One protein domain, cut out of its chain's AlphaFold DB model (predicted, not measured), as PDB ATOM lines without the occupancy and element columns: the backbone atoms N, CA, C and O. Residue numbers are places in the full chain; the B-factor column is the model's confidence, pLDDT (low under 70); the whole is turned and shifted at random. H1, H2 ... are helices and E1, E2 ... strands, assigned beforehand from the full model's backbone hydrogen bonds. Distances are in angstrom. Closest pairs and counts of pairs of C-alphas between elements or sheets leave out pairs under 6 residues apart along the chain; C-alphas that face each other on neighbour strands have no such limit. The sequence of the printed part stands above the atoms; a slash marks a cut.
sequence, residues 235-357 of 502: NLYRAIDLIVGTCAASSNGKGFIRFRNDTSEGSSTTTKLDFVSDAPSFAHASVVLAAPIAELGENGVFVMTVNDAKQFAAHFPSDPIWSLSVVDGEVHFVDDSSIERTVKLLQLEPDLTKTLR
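What this domain is: This is residues 235 to 357 of the 502 residues of an uncharacterized protein of Rhizobium wenxiniae (UniProt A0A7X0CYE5). One strongly twisted sheet of seven strands, curled like part of a barrel, wraps round helix H1, and helix H2 packs beside its E1 and E7 on the same face. The sheet is made of two meanders, E1 E2 E3 and E5 E6 E7, each strand the antiparallel neighbour of the one before, with E4 between them. The printed part has 123 residues, with two named helices and seven named strands in the order H1 E1 E2 E3 E4 H2 E5 E6 E7; across the sheet, all antiparallel, the order is E3 E2 E1 E4 E7 E6 E5. The class is mixed, helices and strands, in two layers, helices on one face of a sheet. The whole is compact, with a radius of gyration of the C-alphas of 14.4 A and spans of 42 by 38 by 26 A.

Where its parts are: Find C-alpha 235 at (187.809, 113.095, 136.504); from there H1 runs 18.1 A to residue 247. E1, residues 255 to 262, spans 21.4 A, and E2, residues 270 to 277, spans 22.5 A. Next come E3, residues 284 to 289, 16.8 A, and the short E4, residues 302 to 305. H2, residues 306 to 315, begins at C-alpha 306, (175.049, 118.899, 125.641), and spans 14.3 A. Then read E5, residues 322 to 327, E6, residues 330 to 335, and E7, residues 342 to 347, which ends at C-alpha 347, (166.040, 114.570, 136.791).

How they stand to each other: Start at edge strand E3, which forms a hairpin with E2: N 287 and O 273 are 2.8 A apart. E2 and E1 form a hairpin too, with N 258 and O 274 at 2.8 A. E1 pairs with E4, N 257 to O 304 at 2.8 A; E1 E2 E3 E4 is a Greek key, four strands in a row of which three, E1 E2 E3, are a meander and the first, E1, is the antiparallel neighbour of the fourth, E4. E7 is staggered: residues 346 to 347 pair with E4, N 303 to O 346 at 2.7 A, and residues 342 to 345 with E6, N 343 to O 333 at 2.9 A. At the other edge E6 and E5 form a hairpin, N 325 to O 332 at 2.9 A. H1 is on the sheet, and its closest C-alphas to E3, Ile 243 and Ala 285, are 5.3 A apart. H2 is on the same face; its closest C-alpha to E1 is Val 306 to Phe 256, 5.2 A. H1 and H2 touch, C-alphas 241 and 313 being closest at 5.9 A, at a steep tilt of 51 degrees, opposite ways. In both helices every O i to N i+4 pair is within hydrogen-bond range.

The domain as a whole: The two C-alphas farthest apart, Gly 266 and Ser 338, are 44.0 A apart. The printed part has no cut. The link from E3 to E4, residues 290 to 301, is long. Mean pLDDT of the printed part is 83.8; look for values under 70 at residues 248 to 251, 264 to 267, 299, 319, 338 and 349 to 353.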
ATOM      1  N   ASN A 235     188.244 114.346 137.138       93.12
ATOM      2  CA  ASN A 235     187.809 113.095 136.504       93.12
ATOM      3  C   ASN A 235     186.422 113.241 135.864       93.12
ATOM      4  O   ASN A 235     186.194 112.812 134.734       93.12
ATOM      5  N   LEU A 236     185.521 113.942 136.553       94.88
ATOM      6  CA  LEU A 236     184.196 114.275 136.049       94.88
ATOM      7  C   LEU A 236     184.262 115.235 134.849       94.88
ATOM      8  O   LEU A 236     183.562 115.039 133.856       94.88
ATOM      9  N   TYR A 237     185.137 116.240 134.902       94.31
ATOM     10  CA  TYR A 237     185.426 117.112 133.766       94.31
ATOM     11  C   TYR A 237     185.939 116.328 132.560       94.31
ATOM     12  O   TYR A 237     185.378 116.478 131.477       94.31
ATOM     13  N   ARG A 238     186.939 115.457 132.745       93.81
ATOM     14  CA  ARG A 238     187.470 114.588 131.688       93.81
ATOM     15  C   ARG A 238     186.355 113.733 131.096       93.81
ATOM     16  O   ARG A 238     186.236 113.662 129.879       93.81
ATOM     17  N   ALA A 239     185.507 113.133 131.931       95.94
ATOM     18  CA  ALA A 239     184.387 112.320 131.472       95.94
ATOM     19  C   ALA A 239     183.404 113.111 130.592       95.94
ATOM     20  O   ALA A 239     183.040 112.664 129.502       95.94
ATOM     21  N   ILE A 240     183.010 114.306 131.040       95.69
ATOM     22  CA  ILE A 240     182.110 115.193 130.297       95.69
ATOM     23  C   ILE A 240     182.761 115.674 128.994       95.69
ATOM     24  O   ILE A 240     182.122 115.636 127.945       95.69
ATOM     25  N   ASP A 241     184.019 116.108 129.042       94.38
ATOM     26  CA  ASP A 241     184.759 116.604 127.881       94.38
ATOM     27  C   ASP A 241     184.940 115.517 126.818       94.38
ATOM     28  O   ASP A 241     184.654 115.764 125.647       94.38
ATOM     29  N   LEU A 242     185.290 114.292 127.227       94.25
ATOM     30  CA  LEU A 242     185.367 113.134 126.337       94.25
ATOM     31  C   LEU A 242     184.029 112.873 125.651       94.25
ATOM     32  O   LEU A 242     183.962 112.873 124.426       94.25
ATOM     33  N   ILE A 243     182.948 112.729 126.421       95.06
ATOM     34  CA  ILE A 243     181.622 112.436 125.868       95.06
ATOM     35  C   ILE A 243     181.167 113.536 124.896       95.06
ATOM     36  O   ILE A 243     180.735 113.262 123.773       95.06
ATOM     37  N   VAL A 244     181.268 114.801 125.300       92.25
ATOM     38  CA  VAL A 244     180.849 115.934 124.467       92.25
ATOM     39  C   VAL A 244     181.719 116.053 123.224       92.25
ATOM     40  O   VAL A 244     181.191 116.264 122.130       92.25
ATOM     41  N   GLY A 245     183.035 115.954 123.385       90.88
ATOM     42  CA  GLY A 245     183.995 116.130 122.307       90.88
ATOM     43  C   GLY A 245     183.848 115.062 121.232       90.88
ATOM     44  O   GLY A 245     183.841 115.399 120.047       90.88
ATOM     45  N   THR A 246     183.611 113.804 121.618       91.19
ATOM     46  CA  THR A 246     183.497 112.695 120.661       91.19
ATOM     47  C   THR A 246     182.102 112.530 120.052       91.19
ATOM     48  O   THR A 246     181.993 112.057 118.922       91.19
ATOM     49  N   CYS A 247     181.028 112.914 120.753       88.12
ATOM     50  CA  CYS A 247     179.652 112.654 120.299       88.12
ATOM     51  C   CYS A 247     178.955 113.881 119.687       88.12
ATOM     52  O   CYS A 247     178.162 113.742 118.750       88.12
ATOM     53  N   ALA A 248     179.253 115.102 120.154       65.06
ATOM     54  CA  ALA A 248     178.425 116.281 119.866       65.06
ATOM     55  C   ALA A 248     178.535 116.838 118.434       65.06
ATOM     56  O   ALA A 248     177.769 117.737 118.081       65.06
ATOM     57  N   ALA A 249     179.480 116.360 117.622       59.75
ATOM     58  CA  ALA A 249     179.588 116.727 116.207       59.75
ATOM     59  C   ALA A 249     178.662 115.895 115.298       59.75
ATOM     60  O   ALA A 249     178.405 116.297 114.164       59.75
ATOM     61  N   SER A 250     178.165 114.753 115.788       57.78
ATOM     62  CA  SER A 250     177.545 113.711 114.960       57.78
ATOM     63  C   SER A 250     176.021 113.596 115.092       57.78
ATOM     64  O   SER A 250     175.372 113.043 114.205       57.78
ATOM     65  N   SER A 251     175.425 114.121 116.170       62.53
ATOM     66  CA  SER A 251     173.993 113.959 116.438       62.53
ATOM     67  C   SER A 251     173.154 115.070 115.790       62.53
ATOM     68  O   SER A 251     173.212 116.226 116.207       62.53
ATOM     69  N   ASN A 252     172.291 114.711 114.834       70.25
ATOM     70  CA  ASN A 252     171.244 115.602 114.297       70.25
ATOM     71  C   ASN A 252     170.060 115.810 115.272       70.25
ATOM     72  O   ASN A 252     169.109 116.522 114.950       70.25
ATOM     73  N   GLY A 253     170.102 115.155 116.434       74.12
ATOM     74  CA  GLY A 253     169.077 115.179 117.471       74.12
ATOM     75  C   GLY A 253     169.440 116.043 118.680       74.12
ATOM     76  O   GLY A 253     170.538 116.595 118.781       74.12
ATOM     77  N   LYS A 254     168.510 116.135 119.631       85.50
ATOM     78  CA  LYS A 254     168.790 116.621 120.985       85.50
ATOM     79  C   LYS A 254     169.631 115.570 121.703       85.50
ATOM     80  O   LYS A 254     169.261 114.397 121.737       85.50
ATOM     81  N   GLY A 255     170.771 115.991 122.239       88.69
ATOM     82  CA  GLY A 255     171.694 115.140 122.982       88.69
ATOM     83  C   GLY A 255     171.778 115.551 124.446       88.69
ATOM     84  O   GLY A 255     171.716 116.744 124.771       88.69
ATOM     85  N   PHE A 256     171.969 114.560 125.306       91.62
ATOM     86  CA  PHE A 256     172.147 114.711 126.743       91.62
ATOM     87  C   PHE A 256     173.279 113.803 127.225       91.62
ATOM     88  O   PHE A 256     173.605 112.801 126.585       91.62
ATOM     89  N   ILE A 257     173.858 114.148 128.367       94.31
ATOM     90  CA  ILE A 257     174.703 113.247 129.149       94.31
ATOM     91  C   ILE A 257     173.852 112.774 130.310       94.31
ATOM     92  O   ILE A 257     173.391 113.596 131.102       94.31
ATOM     93  N   ARG A 258     173.618 111.469 130.386       93.25
ATOM     94  CA  ARG A 258     172.936 110.839 131.509       93.25
ATOM     95  C   ARG A 258     173.950 110.495 132.591       93.25
ATOM     96  O   ARG A 258     175.033 110.027 132.270       93.25
ATOM     97  N   PHE A 259     173.577 110.722 133.843       94.00
ATOM     98  CA  PHE A 259     174.336 110.431 135.053       94.00
ATOM     99  C   PHE A 259     173.528 109.452 135.891       94.00
ATOM    100  O   PHE A 259     172.334 109.670 136.114       94.00
ATOM    101  N   ARG A 260     174.174 108.392 136.372       91.31
ATOM    102  CA  ARG A 260     173.569 107.453 137.317       91.31
ATOM    103  C   ARG A 260     174.632 106.805 138.188       91.31
ATOM    104  O   ARG A 260     175.714 106.482 137.697       91.31
ATOM    105  N   ASN A 261     174.306 106.587 139.453       91.25
ATOM    106  CA  ASN A 261     175.084 105.692 140.296       91.25
ATOM    107  C   ASN A 261     174.597 104.262 140.062       91.25
ATOM    108  O   ASN A 261     173.410 103.984 140.199       91.25
ATOM    109  N   ASP A 262     175.514 103.375 139.683       84.69
ATOM    110  CA  ASP A 262     175.252 101.953 139.491       84.69
ATOM    111  C   ASP A 262     175.948 101.179 140.624       84.69
ATOM    112  O   ASP A 262     177.169 101.258 140.798       84.69
ATOM    113  N   THR A 263     175.165 100.411 141.385       79.94
ATOM    114  CA  THR A 263     175.667  99.477 142.400       79.94
ATOM    115  C   THR A 263     175.419  98.054 141.909       79.94
ATOM    116  O   THR A 263     174.294  97.560 141.960       79.94
ATOM    117  N   SER A 264     176.452  97.378 141.408       69.19
ATOM    118  CA  SER A 264     176.368  95.940 141.112       69.19
ATOM    119  C   SER A 264     176.415  95.124 142.412       69.19
ATOM    120  O   SER A 264     177.168  95.468 143.327       69.19
ATOM    121  N   GLU A 265     175.623  94.050 142.507       50.50
ATOM    122  CA  GLU A 265     175.563  93.180 143.693       50.50
ATOM    123  C   GLU A 265     176.974  92.748 144.141       50.50
ATOM    124  O   GLU A 265     177.714  92.117 143.389       50.50
ATOM    125  N   GLY A 266     177.361  93.116 145.369       56.97
ATOM    126  CA  GLY A 266     178.663  92.768 145.954       56.97
ATOM    127  C   GLY A 266     179.855  93.638 145.526       56.97
ATOM    128  O   GLY A 266     180.990  93.280 145.838       56.97
ATOM    129  N   SER A 267     179.635  94.764 144.840       66.81
ATOM    130  CA  SER A 267     180.697  95.656 144.338       66.81
ATOM    131  C   SER A 267     180.590  97.092 144.866       66.81
ATOM    132  O   SER A 267     179.583  97.482 145.454       66.81
ATOM    133  N   SER A 268     181.646  97.884 144.664       78.19
ATOM    134  CA  SER A 268     181.661  99.322 144.946       78.19
ATOM    135  C   SER A 268     180.718 100.082 144.010       78.19
ATOM    136  O   SER A 268     180.738  99.853 142.801       78.19
ATOM    137  N   THR A 269     179.941 101.023 144.549       87.25
ATOM    138  CA  THR A 269     179.133 101.960 143.754       87.25
ATOM    139  C   THR A 269     180.030 102.781 142.828       87.25
ATOM    140  O   THR A 269     181.035 103.337 143.268       87.25
ATOM    141  N   THR A 270     179.650 102.876 141.556       90.88
ATOM    142  CA  THR A 270     180.339 103.688 140.539       90.88
ATOM    143  C   THR A 270     179.363 104.671 139.912       90.88
ATOM    144  O   THR A 270     178.154 104.439 139.934       90.88
ATOM    145  N   THR A 271     179.861 105.762 139.331       93.56
ATOM    146  CA  THR A 271     179.011 106.665 138.546       93.56
ATOM    147  C   THR A 271     179.222 106.421 137.068       93.56
ATOM    148  O   THR A 271     180.326 106.595 136.553       93.56
ATOM    149  N   LYS A 272     178.149 106.079 136.362       93.88
ATOM    150  CA  LYS A 272     178.142 105.985 134.908       93.88
ATOM    151  C   LYS A 272     177.624 107.280 134.296       93.88
ATOM    152  O   LYS A 272     176.558 107.777 134.663       93.88
ATOM    153  N   LEU A 273     178.388 107.786 133.335       95.62
ATOM    154  CA  LEU A 273     178.023 108.869 132.442       95.62
ATOM    155  C   LEU A 273     177.878 108.310 131.031       95.62
ATOM    156  O   LEU A 273     178.789 107.643 130.543       95.62
ATOM    157  N   ASP A 274     176.771 108.578 130.351       93.25
ATOM    158  CA  ASP A 274     176.558 108.077 128.994       93.25
ATOM    159  C   ASP A 274     175.846 109.080 128.084       93.25
ATOM    160  O   ASP A 274     174.933 109.795 128.498       93.25
ATOM    161  N   PHE A 275     176.295 109.158 126.827       94.12
ATOM    162  CA  PHE A 275     175.647 109.991 125.819       94.12
ATOM    163  C   PHE A 275     174.348 109.351 125.339       94.12
ATOM    164  O   PHE A 275     174.363 108.237 124.801       94.12
ATOM    165  N   VAL A 276     173.255 110.104 125.449       92.06
ATOM    166  CA  VAL A 276     171.930 109.715 124.960       92.06
ATOM    167  C   VAL A 276     171.370 110.773 124.015       92.06
ATOM    168  O   VAL A 276     171.591 111.972 124.192       92.06
ATOM    169  N   SER A 277     170.632 110.348 122.991       90.94
ATOM    170  CA  SER A 277     170.032 111.266 122.018       90.94
ATOM    171  C   SER A 277     168.728 110.727 121.438       90.94
ATOM    172  O   SER A 277     168.524 109.519 121.392       90.94
ATOM    173  N   ASP A 278     167.855 111.619 120.960       88.19
ATOM    174  CA  ASP A 278     166.670 111.262 120.160       88.19
ATOM    175  C   ASP A 278     167.002 110.976 118.677       88.19
ATOM    176  O   ASP A 278     166.107 110.692 117.878       88.19
ATOM    177  N   ALA A 279     168.278 111.068 118.281       87.75
ATOM    178  CA  ALA A 279     168.728 110.705 116.942       87.75
ATOM    179  C   ALA A 279     168.729 109.173 116.744       87.75
ATOM    180  O   ALA A 279     169.117 108.437 117.651       87.75
ATOM    181  N   PRO A 280     168.365 108.671 115.546       82.88
ATOM    182  CA  PRO A 280     168.281 107.231 115.283       82.88
ATOM    183  C   PRO A 280     169.635 106.506 115.373       82.88
ATOM    184  O   PRO A 280     169.670 105.337 115.752       82.88
ATOM    185  N   SER A 281     170.731 107.196 115.040       85.56
ATOM    186  CA  SER A 281     172.113 106.718 115.167       85.56
ATOM    187  C   SER A 281     173.062 107.897 115.419       85.56
ATOM    188  O   SER A 281     172.821 109.006 114.934       85.56
ATOM    189  N   PHE A 282     174.122 107.658 116.192       88.31
ATOM    190  CA  PHE A 282     175.170 108.618 116.551       88.31
ATOM    191  C   PHE A 282     176.423 107.871 117.033       88.31
ATOM    192  O   PHE A 282     176.344 106.701 117.398       88.31
ATOM    193  N   ALA A 283     177.581 108.540 117.055       90.81
ATOM    194  CA  ALA A 283     178.737 108.006 117.771       90.81
ATOM    195  C   ALA A 283     178.459 108.056 119.278       90.81
ATOM    196  O   ALA A 283     178.076 109.109 119.793       90.81
ATOM    197  N   HIS A 284     178.632 106.941 119.978       91.62
ATOM    198  CA  HIS A 284     178.352 106.832 121.404       91.62
ATOM    199  C   HIS A 284     179.637 106.880 122.227       91.62
ATOM    200  O   HIS A 284     180.657 106.316 121.841       91.62
ATOM    201  N   ALA A 285     179.551 107.515 123.391       94.00
ATOM    202  CA  ALA A 285     180.574 107.471 124.414       94.00
ATOM    203  C   ALA A 285     179.931 107.277 125.785       94.00
ATOM    204  O   ALA A 285     178.866 107.839 126.071       94.00
ATOM    205  N   SER A 286     180.609 106.518 126.639       94.81
ATOM    206  CA  SER A 286     180.299 106.448 128.061       94.81
ATOM    207  C   SER A 286     181.573 106.418 128.888       94.81
ATOM    208  O   SER A 286     182.629 105.990 128.421       94.81
ATOM    209  N   VAL A 287     181.474 106.912 130.116       95.75
ATOM    210  CA  VAL A 287     182.547 106.867 131.100       95.75
ATOM    211  C   VAL A 287     181.988 106.316 132.399       95.75
ATOM    212  O   VAL A 287     180.935 106.754 132.857       95.75
ATOM    213  N   VAL A 288     182.688 105.357 132.991       95.12
ATOM    214  CA  VAL A 288     182.415 104.890 134.352       95.12
ATOM    215  C   VAL A 288     183.499 105.460 135.250       95.12
ATOM    216  O   VAL A 288     184.673 105.148 135.063       95.12
ATOM    217  N   LEU A 289     183.106 106.317 136.189       94.62
ATOM    218  CA  LEU A 289     184.004 106.877 137.188       94.62
ATOM    219  C   LEU A 289     184.302 105.828 138.258       94.62
ATOM    220  O   LEU A 289     183.382 105.183 138.771       94.62
ATOM    221  N   ALA A 290     185.577 105.694 138.623       90.31
ATOM    222  CA  ALA A 290     186.008 104.781 139.679       90.31
ATOM    223  C   ALA A 290     185.446 105.180 141.053       90.31
ATOM    224  O   ALA A 290     185.114 104.318 141.865       90.31
ATOM    225  N   ALA A 291     185.327 106.487 141.301       88.38
ATOM    226  CA  ALA A 291     184.708 107.038 142.499       88.38
ATOM    227  C   ALA A 291     183.260 107.471 142.207       88.38
ATOM    228  O   ALA A 291     183.023 108.143 141.198       88.38
ATOM    229  N   PRO A 292     182.292 107.134 143.079       90.25
ATOM    230  CA  PRO A 292     180.918 107.576 142.911       90.25
ATOM    231  C   PRO A 292     180.763 109.067 143.235       90.25
ATOM    232  O   PRO A 292     181.439 109.612 144.109       90.25
ATOM    233  N   ILE A 293     179.810 109.711 142.569       91.31
ATOM    234  CA  ILE A 293     179.331 111.053 142.887       91.31
ATOM    235  C   ILE A 293     178.258 110.916 143.966       91.31
ATOM    236  O   ILE A 293     177.142 110.459 143.695       91.31
ATOM    237  N   ALA A 294     178.601 111.297 145.194       89.12
ATOM    238  CA  ALA A 294     177.728 111.145 146.355       89.12
ATOM    239  C   ALA A 294     176.425 111.951 146.210       89.12
ATOM    240  O   ALA A 294     175.358 111.489 146.610       89.12
ATOM    241  N   GLU A 295     176.501 113.122 145.578       89.94
ATOM    242  CA  GLU A 295     175.397 114.059 145.383       89.94
ATOM    243  C   GLU A 295     174.261 113.493 144.514       89.94
ATOM    244  O   GLU A 295     173.137 113.977 144.604       89.94
ATOM    245  N   LEU A 296     174.514 112.452 143.706       86.56
ATOM    246  CA  LEU A 296     173.474 111.796 142.900       86.56
ATOM    247  C   LEU A 296     172.595 110.826 143.718       86.56
ATOM    248  O   LEU A 296     171.524 110.427 143.253       86.56
ATOM    249  N   GLY A 297     173.024 110.418 144.919       82.56
ATOM    250  CA  GLY A 297     172.342 109.389 145.711       82.56
ATOM    251  C   GLY A 297     172.334 108.002 145.043       82.56
ATOM    252  O   GLY A 297     173.068 107.751 144.092       82.56
ATOM    253  N   GLU A 298     171.524 107.069 145.551       70.00
ATOM    254  CA  GLU A 298     171.568 105.654 145.124       70.00
ATOM    255  C   GLU A 298     170.678 105.314 143.913       70.00
ATOM    256  O   GLU A 298     170.903 104.289 143.285       70.00
ATOM    257  N   ASN A 299     169.684 106.147 143.563       62.75
ATOM    258  CA  ASN A 299     168.662 105.805 142.550       62.75
ATOM    259  C   ASN A 299     168.250 106.971 141.626       62.75
ATOM    260  O   ASN A 299     167.252 106.877 140.907       62.75
ATOM    261  N   GLY A 300     168.973 108.094 141.650       72.06
ATOM    262  CA  GLY A 300     168.676 109.239 140.794       72.06
ATOM    263  C   GLY A 300     169.290 109.084 139.402       72.06
ATOM    264  O   GLY A 300     170.507 108.972 139.267       72.06
ATOM    265  N   VAL A 301     168.454 109.107 138.359       86.81
ATOM    266  CA  VAL A 301     168.913 109.284 136.975       86.81
ATOM    267  C   VAL A 301     168.790 110.755 136.619       86.81
ATOM    268  O   VAL A 301     167.687 111.304 136.558       86.81
ATOM    269  N   PHE A 302     169.928 111.381 136.352       90.38
ATOM    270  CA  PHE A 302     169.996 112.789 136.001       90.38
ATOM    271  C   PHE A 302     170.500 112.973 134.577       90.38
ATOM    272  O   PHE A 302     171.200 112.123 134.032       90.38
ATOM    273  N   VAL A 303     170.164 114.099 133.966       91.06
ATOM    274  CA  VAL A 303     170.639 114.492 132.648       91.06
ATOM    275  C   VAL A 303     171.163 115.917 132.646       91.06
ATOM    276  O   VAL A 303     170.597 116.826 133.251       91.06
ATOM    277  N   MET A 304     172.240 116.110 131.896       92.25
ATOM    278  CA  MET A 304     172.778 117.412 131.524       92.25
ATOM    279  C   MET A 304     172.607 117.595 130.022       92.25
ATOM    280  O   MET A 304     172.889 116.680 129.243       92.25
ATOM    281  N   THR A 305     172.169 118.773 129.576       90.06
ATOM    282  CA  THR A 305     172.125 119.041 128.135       90.06
ATOM    283  C   THR A 305     173.544 119.127 127.573       90.06
ATOM    284  O   THR A 305     174.469 119.592 128.241       90.06
ATOM    285  N   VAL A 306     173.739 118.744 126.308       89.50
ATOM    286  CA  VAL A 306     175.049 118.899 125.641       89.50
ATOM    287  C   VAL A 306     175.534 120.351 125.643       89.50
ATOM    288  O   VAL A 306     176.737 120.601 125.653       89.50
ATOM    289  N   ASN A 307     174.621 121.324 125.615       86.88
ATOM    290  CA  ASN A 307     174.996 122.732 125.651       86.88
ATOM    291  C   ASN A 307     175.561 123.129 127.019       86.88
ATOM    292  O   ASN A 307     176.590 123.799 127.072       86.88
ATOM    293  N   ASP A 308     174.934 122.681 128.103       89.62
ATOM    294  CA  ASP A 308     175.409 122.972 129.456       89.62
ATOM    295  C   ASP A 308     176.713 122.228 129.748       89.62
ATOM    296  O   ASP A 308     177.651 122.817 130.276       89.62
ATOM    297  N   ALA A 309     176.841 120.991 129.267       91.06
ATOM    298  CA  ALA A 309     178.087 120.234 129.321       91.06
ATOM    299  C   ALA A 309     179.237 120.947 128.586       91.06
ATOM    300  O   ALA A 309     180.345 121.057 129.110       91.06
ATOM    301  N   LYS A 310     178.972 121.520 127.400       87.44
ATOM    302  CA  LYS A 310     179.938 122.361 126.667       87.44
ATOM    303  C   LYS A 310     180.303 123.627 127.432       87.44
ATOM    304  O   LYS A 310     181.449 124.067 127.350       87.44
ATOM    305  N   GLN A 311     179.341 124.247 128.115       84.12
ATOM    306  CA  GLN A 311     179.602 125.426 128.935       84.12
ATOM    307  C   GLN A 311     180.472 125.065 130.133       84.12
ATOM    308  O   GLN A 311     181.502 125.706 130.318       84.12
ATOM    309  N   PHE A 312     180.119 124.021 130.879       88.06
ATOM    310  CA  PHE A 312     180.919 123.513 131.987       88.06
ATOM    311  C   PHE A 312     182.349 123.196 131.533       88.06
ATOM    312  O   PHE A 312     183.292 123.803 132.032       88.06
ATOM    313  N   ALA A 313     182.521 122.364 130.500       85.62
ATOM    314  CA  ALA A 313     183.845 122.000 129.990       85.62
ATOM    315  C   ALA A 313     184.661 123.214 129.501       85.62
ATOM    316  O   ALA A 313     185.881 123.248 129.648       85.62
ATOM    317  N   ALA A 314     184.012 124.246 128.951       79.06
ATOM    318  CA  ALA A 314     184.695 125.465 128.519       79.06
ATOM    319  C   ALA A 314     185.152 126.366 129.680       79.06
ATOM    320  O   ALA A 314     186.112 127.118 129.506       79.06
ATOM    321  N   HIS A 315     184.472 126.319 130.829       78.94
ATOM    322  CA  HIS A 315     184.775 127.158 131.993       78.94
ATOM    323  C   HIS A 315     185.554 126.413 133.081       78.94
ATOM    324  O   HIS A 315     186.230 127.057 133.879       78.94
ATOM    325  N   PHE A 316     185.540 125.082 133.097       81.44
ATOM    326  CA  PHE A 316     186.291 124.280 134.059       81.44
ATOM    327  C   PHE A 316     187.798 124.604 134.109       81.44
ATOM    328  O   PHE A 316     188.355 124.614 135.202       81.44
ATOM    329  N   PRO A 317     188.487 124.939 132.995       74.88
ATOM    330  CA  PRO A 317     189.894 125.341 133.047       74.88
ATOM    331  C   PRO A 317     190.159 126.747 133.618       74.88
ATOM    332  O   PRO A 317     191.320 127.109 133.764       74.88
ATOM    333  N   SER A 318     189.134 127.564 133.888       73.00
ATOM    334  CA  SER A 318     189.308 128.941 134.397       73.00
ATOM    335  C   SER A 318     189.593 128.986 135.902       73.00
ATOM    336  O   SER A 318     189.315 128.010 136.583       73.00
ATOM    337  N   ASP A 319     190.142 130.086 136.431       59.22
ATOM    338  CA  ASP A 319     190.573 130.205 137.842       59.22
ATOM    339  C   ASP A 319     189.552 129.746 138.908       59.22
ATOM    340  O   ASP A 319     189.986 129.104 139.866       59.22
ATOM    341  N   PRO A 320     188.228 129.966 138.751       75.25
ATOM    342  CA  PRO A 320     187.233 129.476 139.699       75.25
ATOM    343  C   PRO A 320     187.257 127.955 139.901       75.25
ATOM    344  O   PRO A 320     187.411 127.184 138.947       75.25
ATOM    345  N   ILE A 321     187.092 127.515 141.147       84.75
ATOM    346  CA  ILE A 321     186.960 126.111 141.531       84.75
ATOM    347  C   ILE A 321     185.503 125.687 141.368       84.75
ATOM    348  O   ILE A 321     184.586 126.336 141.864       84.75
ATOM    349  N   TRP A 322     185.303 124.562 140.685       90.12
ATOM    350  CA  TRP A 322     183.995 123.938 140.540       90.12
ATOM    351  C   TRP A 322     183.739 122.942 141.667       90.12
ATOM    352  O   TRP A 322     184.626 122.180 142.057       90.12
ATOM    353  N   SER A 323     182.501 122.914 142.142       91.81
ATOM    354  CA  SER A 323     182.001 121.967 143.135       91.81
ATOM    355  C   SER A 323     180.620 121.451 142.738       91.81
ATOM    356  O   SER A 323     179.946 122.041 141.888       91.81
ATOM    357  N   LEU A 324     180.225 120.324 143.327       91.94
ATOM    358  CA  LEU A 324     178.858 119.830 143.257       91.94
ATOM    359  C   LEU A 324     178.124 120.231 144.533       91.94
ATOM    360  O   LEU A 324     178.679 120.154 145.628       91.94
ATOM    361  N   SER A 325     176.880 120.663 144.388       89.62
ATOM    362  CA  SER A 325     176.000 120.975 145.507       89.62
ATOM    363  C   SER A 325     174.612 120.400 145.265       89.62
ATOM    364  O   SER A 325     174.164 120.264 144.125       89.62
ATOM    365  N   VAL A 326     173.935 120.040 146.353       87.81
ATOM    366  CA  VAL A 326     172.530 119.632 146.324       87.81
ATOM    367  C   VAL A 326     171.709 120.746 146.954       87.81
ATOM    368  O   VAL A 326     171.887 121.048 148.134       87.81
ATOM    369  N   VAL A 327     170.828 121.365 146.173       83.50
ATOM    370  CA  VAL A 327     169.943 122.451 146.613       83.50
ATOM    371  C   VAL A 327     168.516 122.037 146.290       83.50
ATOM    372  O   VAL A 327     168.216 121.707 145.152       83.50
ATOM    373  N   ASP A 328     167.648 121.977 147.301       79.31
ATOM    374  CA  ASP A 328     166.238 121.580 147.150       79.31
ATOM    375  C   ASP A 328     166.018 120.232 146.421       79.31
ATOM    376  O   ASP A 328     165.019 120.026 145.736       79.31
ATOM    377  N   GLY A 329     166.954 119.286 146.586       75.94
ATOM    378  CA  GLY A 329     166.913 117.969 145.932       75.94
ATOM    379  C   GLY A 329     167.422 117.959 144.486       75.94
ATOM    380  O   GLY A 329     167.400 116.918 143.833       75.94
ATOM    381  N   GLU A 330     167.910 119.094 143.992       84.50
ATOM    382  CA  GLU A 330     168.495 119.256 142.667       84.50
ATOM    383  C   GLU A 330     170.021 119.273 142.766       84.50
ATOM    384  O   GLU A 330     170.586 119.831 143.706       84.50
ATOM    385  N   VAL A 331     170.702 118.658 141.798       89.38
ATOM    386  CA  VAL A 331     172.168 118.590 141.778       89.38
ATOM    387  C   VAL A 331     172.709 119.685 140.865       89.38
ATOM    388  O   VAL A 331     172.339 119.775 139.694       89.38
ATOM    389  N   HIS A 332     173.606 120.514 141.388       90.25
ATOM    390  CA  HIS A 332     174.173 121.663 140.697       90.25
ATOM    391  C   HIS A 332     175.693 121.573 140.636       90.25
ATOM    392  O   HIS A 332     176.353 121.246 141.615       90.25
ATOM    393  N   PHE A 333     176.249 121.931 139.485       91.69
ATOM    394  CA  PHE A 333     177.651 122.290 139.333       91.69
ATOM    395  C   PHE A 333     177.756 123.789 139.570       91.69
ATOM    396  O   PHE A 333     177.105 124.560 138.861       91.69
ATOM    397  N   VAL A 334     178.568 124.190 140.538       90.00
ATOM    398  CA  VAL A 334     178.710 125.585 140.955       90.00
ATOM    399  C   VAL A 334     180.178 125.980 140.915       90.00
ATOM    400  O   VAL A 334     181.020 125.238 141.429       90.00
ATOM    401  N   ASP A 335     180.484 127.127 140.307       87.00
ATOM    402  CA  ASP A 335     181.801 127.758 140.428       87.00
ATOM    403  C   ASP A 335     181.855 128.748 141.600       87.00
ATOM    404  O   ASP A 335     180.864 129.384 141.944       87.00
ATOM    405  N   ASP A 336     183.020 128.891 142.226       82.38
ATOM    406  CA  ASP A 336     183.245 129.818 143.346       82.38
ATOM    407  C   ASP A 336     183.522 131.271 142.901       82.38
ATOM    408  O   ASP A 336     184.104 132.070 143.640       82.38
ATOM    409  N   SER A 337     183.137 131.630 141.673       79.12
ATOM    410  CA  SER A 337     183.448 132.943 141.114       79.12
ATOM    411  C   SER A 337     182.510 134.036 141.632       79.12
ATOM    412  O   SER A 337     181.399 133.785 142.087       79.12
ATOM    413  N   SER A 338     182.920 135.304 141.504       69.88
ATOM    414  CA  SER A 338     182.080 136.449 141.896       69.88
ATOM    415  C   SER A 338     180.791 136.586 141.072       69.88
ATOM    416  O   SER A 338     179.898 137.338 141.449       69.88
ATOM    417  N   ILE A 339     180.723 135.926 139.911       72.88
ATOM    418  CA  ILE A 339     179.516 135.782 139.095       72.88
ATOM    419  C   ILE A 339     179.254 134.281 139.027       72.88
ATOM    420  O   ILE A 339     179.612 133.647 138.034       72.88
ATOM    421  N   GLU A 340     178.700 133.745 140.115       73.31
ATOM    422  CA  GLU A 340     178.445 132.316 140.298       73.31
ATOM    423  C   GLU A 340     177.806 131.723 139.039       73.31
ATOM    424  O   GLU A 340     176.735 132.148 138.587       73.31
ATOM    425  N   ARG A 341     178.503 130.764 138.430       82.94
ATOM    426  CA  ARG A 341     177.955 129.986 137.322       82.94
ATOM    427  C   ARG A 341     177.390 128.702 137.875       82.94
ATOM    428  O   ARG A 341     178.105 127.914 138.487       82.94
ATOM    429  N   THR A 342     176.128 128.463 137.554       85.31
ATOM    430  CA  THR A 342     175.418 127.262 137.968       85.31
ATOM    431  C   THR A 342     174.992 126.469 136.739       85.31
ATOM    432  O   THR A 342     174.290 126.987 135.869       85.31
ATOM    433  N   VAL A 343     175.381 125.195 136.674       88.31
ATOM    434  CA  VAL A 343     174.826 124.221 135.726       88.31
ATOM    435  C   VAL A 343     174.008 123.207 136.509       88.31
ATOM    436  O   VAL A 343     174.533 122.484 137.350       88.31
ATOM    437  N   LYS A 344     172.707 123.158 136.236       88.25
ATOM    438  CA  LYS A 344     171.772 122.258 136.909       88.25
ATOM    439  C   LYS A 344     171.696 120.913 136.188       88.25
ATOM    440  O   LYS A 344     171.536 120.874 134.967       88.25
ATOM    441  N   LEU A 345     171.744 119.825 136.949       89.19
ATOM    442  CA  LEU A 345     171.325 118.507 136.494       89.19
ATOM    443  C   LEU A 345     169.810 118.378 136.625       89.19
ATOM    444  O   LEU A 345     169.232 118.633 137.680       89.19
ATOM    445  N   LEU A 346     169.160 117.977 135.539       85.75
ATOM    446  CA  LEU A 346     167.723 117.732 135.524       85.75
ATOM    447  C   LEU A 346     167.475 116.263 135.837       85.75
ATOM    448  O   LEU A 346     168.164 115.403 135.296       85.75
ATOM    449  N   GLN A 347     166.488 115.953 136.667       83.06
ATOM    450  CA  GLN A 347     166.040 114.570 136.791       83.06
ATOM    451  C   GLN A 347     165.432 114.130 135.453       83.06
ATOM    452  O   GLN A 347     164.694 114.888 134.818       83.06
ATOM    453  N   LEU A 348     165.778 112.930 134.987       74.25
ATOM    454  CA  LEU A 348     165.197 112.400 133.760       74.25
ATOM    455  C   LEU A 348     163.729 112.045 134.022       74.25
ATOM    456  O   LEU A 348     163.436 111.023 134.639       74.25
ATOM    457  N   GLU A 349     162.809 112.896 133.569       65.56
ATOM    458  CA  GLU A 349     161.383 112.590 133.632       65.56
ATOM    459  C   GLU A 349     160.990 111.573 132.539       65.56
ATOM    460  O   GLU A 349     161.514 111.642 131.423       65.56
ATOM    461  N   PRO A 350     160.045 110.652 132.814       51.75
ATOM    462  CA  PRO A 350     159.598 109.647 131.845       51.75
ATOM    463  C   PRO A 350     158.935 110.227 130.584       51.75
ATOM    464  O   PRO A 350     158.824 109.532 129.577       51.75
ATOM    465  N   ASP A 351     158.472 111.481 130.625       51.50
ATOM    466  CA  ASP A 351     157.632 112.081 129.583       51.50
ATOM    467  C   ASP A 351     158.449 112.849 128.530       51.50
ATOM    468  O   ASP A 351     158.250 114.034 128.240       51.50
ATOM    469  N   LEU A 352     159.425 112.163 127.935       59.47
ATOM    470  CA  LEU A 352     160.074 112.669 126.736       59.47
ATOM    471  C   LEU A 352     159.197 112.347 125.527       59.47
ATOM    472  O   LEU A 352     159.046 111.198 125.132       59.47
ATOM    473  N   THR A 353     158.690 113.396 124.872       58.03
ATOM    474  CA  THR A 353     157.919 113.330 123.605       58.03
ATOM    475  C   THR A 353     158.557 112.494 122.479       58.03
ATOM    476  O   THR A 353     157.904 112.230 121.469       58.03
ATOM    477  N   LYS A 354     159.829 112.103 122.615       70.62
ATOM    478  CA  LYS A 354     160.563 111.231 121.699       70.62
ATOM    479  C   LYS A 354     161.422 110.238 122.481       70.62
ATOM    480  O   LYS A 354     162.075 110.624 123.448       70.62
ATOM    481  N   THR A 355     161.491 109.003 121.987       83.62
ATOM    482  CA  THR A 355     162.330 107.930 122.533       83.62
ATOM    483  C   THR A 355     163.809 108.316 122.488       83.62
ATOM    484  O   THR A 355     164.361 108.550 121.409       83.62
ATOM    485  N   LEU A 356     164.459 108.369 123.653       88.31
ATOM    486  CA  LEU A 356     165.913 108.476 123.731       88.31
ATOM    487  C   LEU A 356     166.562 107.146 123.362       88.31
ATOM    488  O   LEU A 356     166.002 106.072 123.570       88.31
ATOM    489  N   ARG A 357     167.777 107.224 122.835       90.12
ATOM    490  CA  ARG A 357     168.622 106.082 122.506       90.12
ATOM    491  C   ARG A 357     169.954 106.192 123.234       90.12
ATOM    492  O   ARG A 357     170.424 107.303 123.482       90.12
TER     493      ARG A 357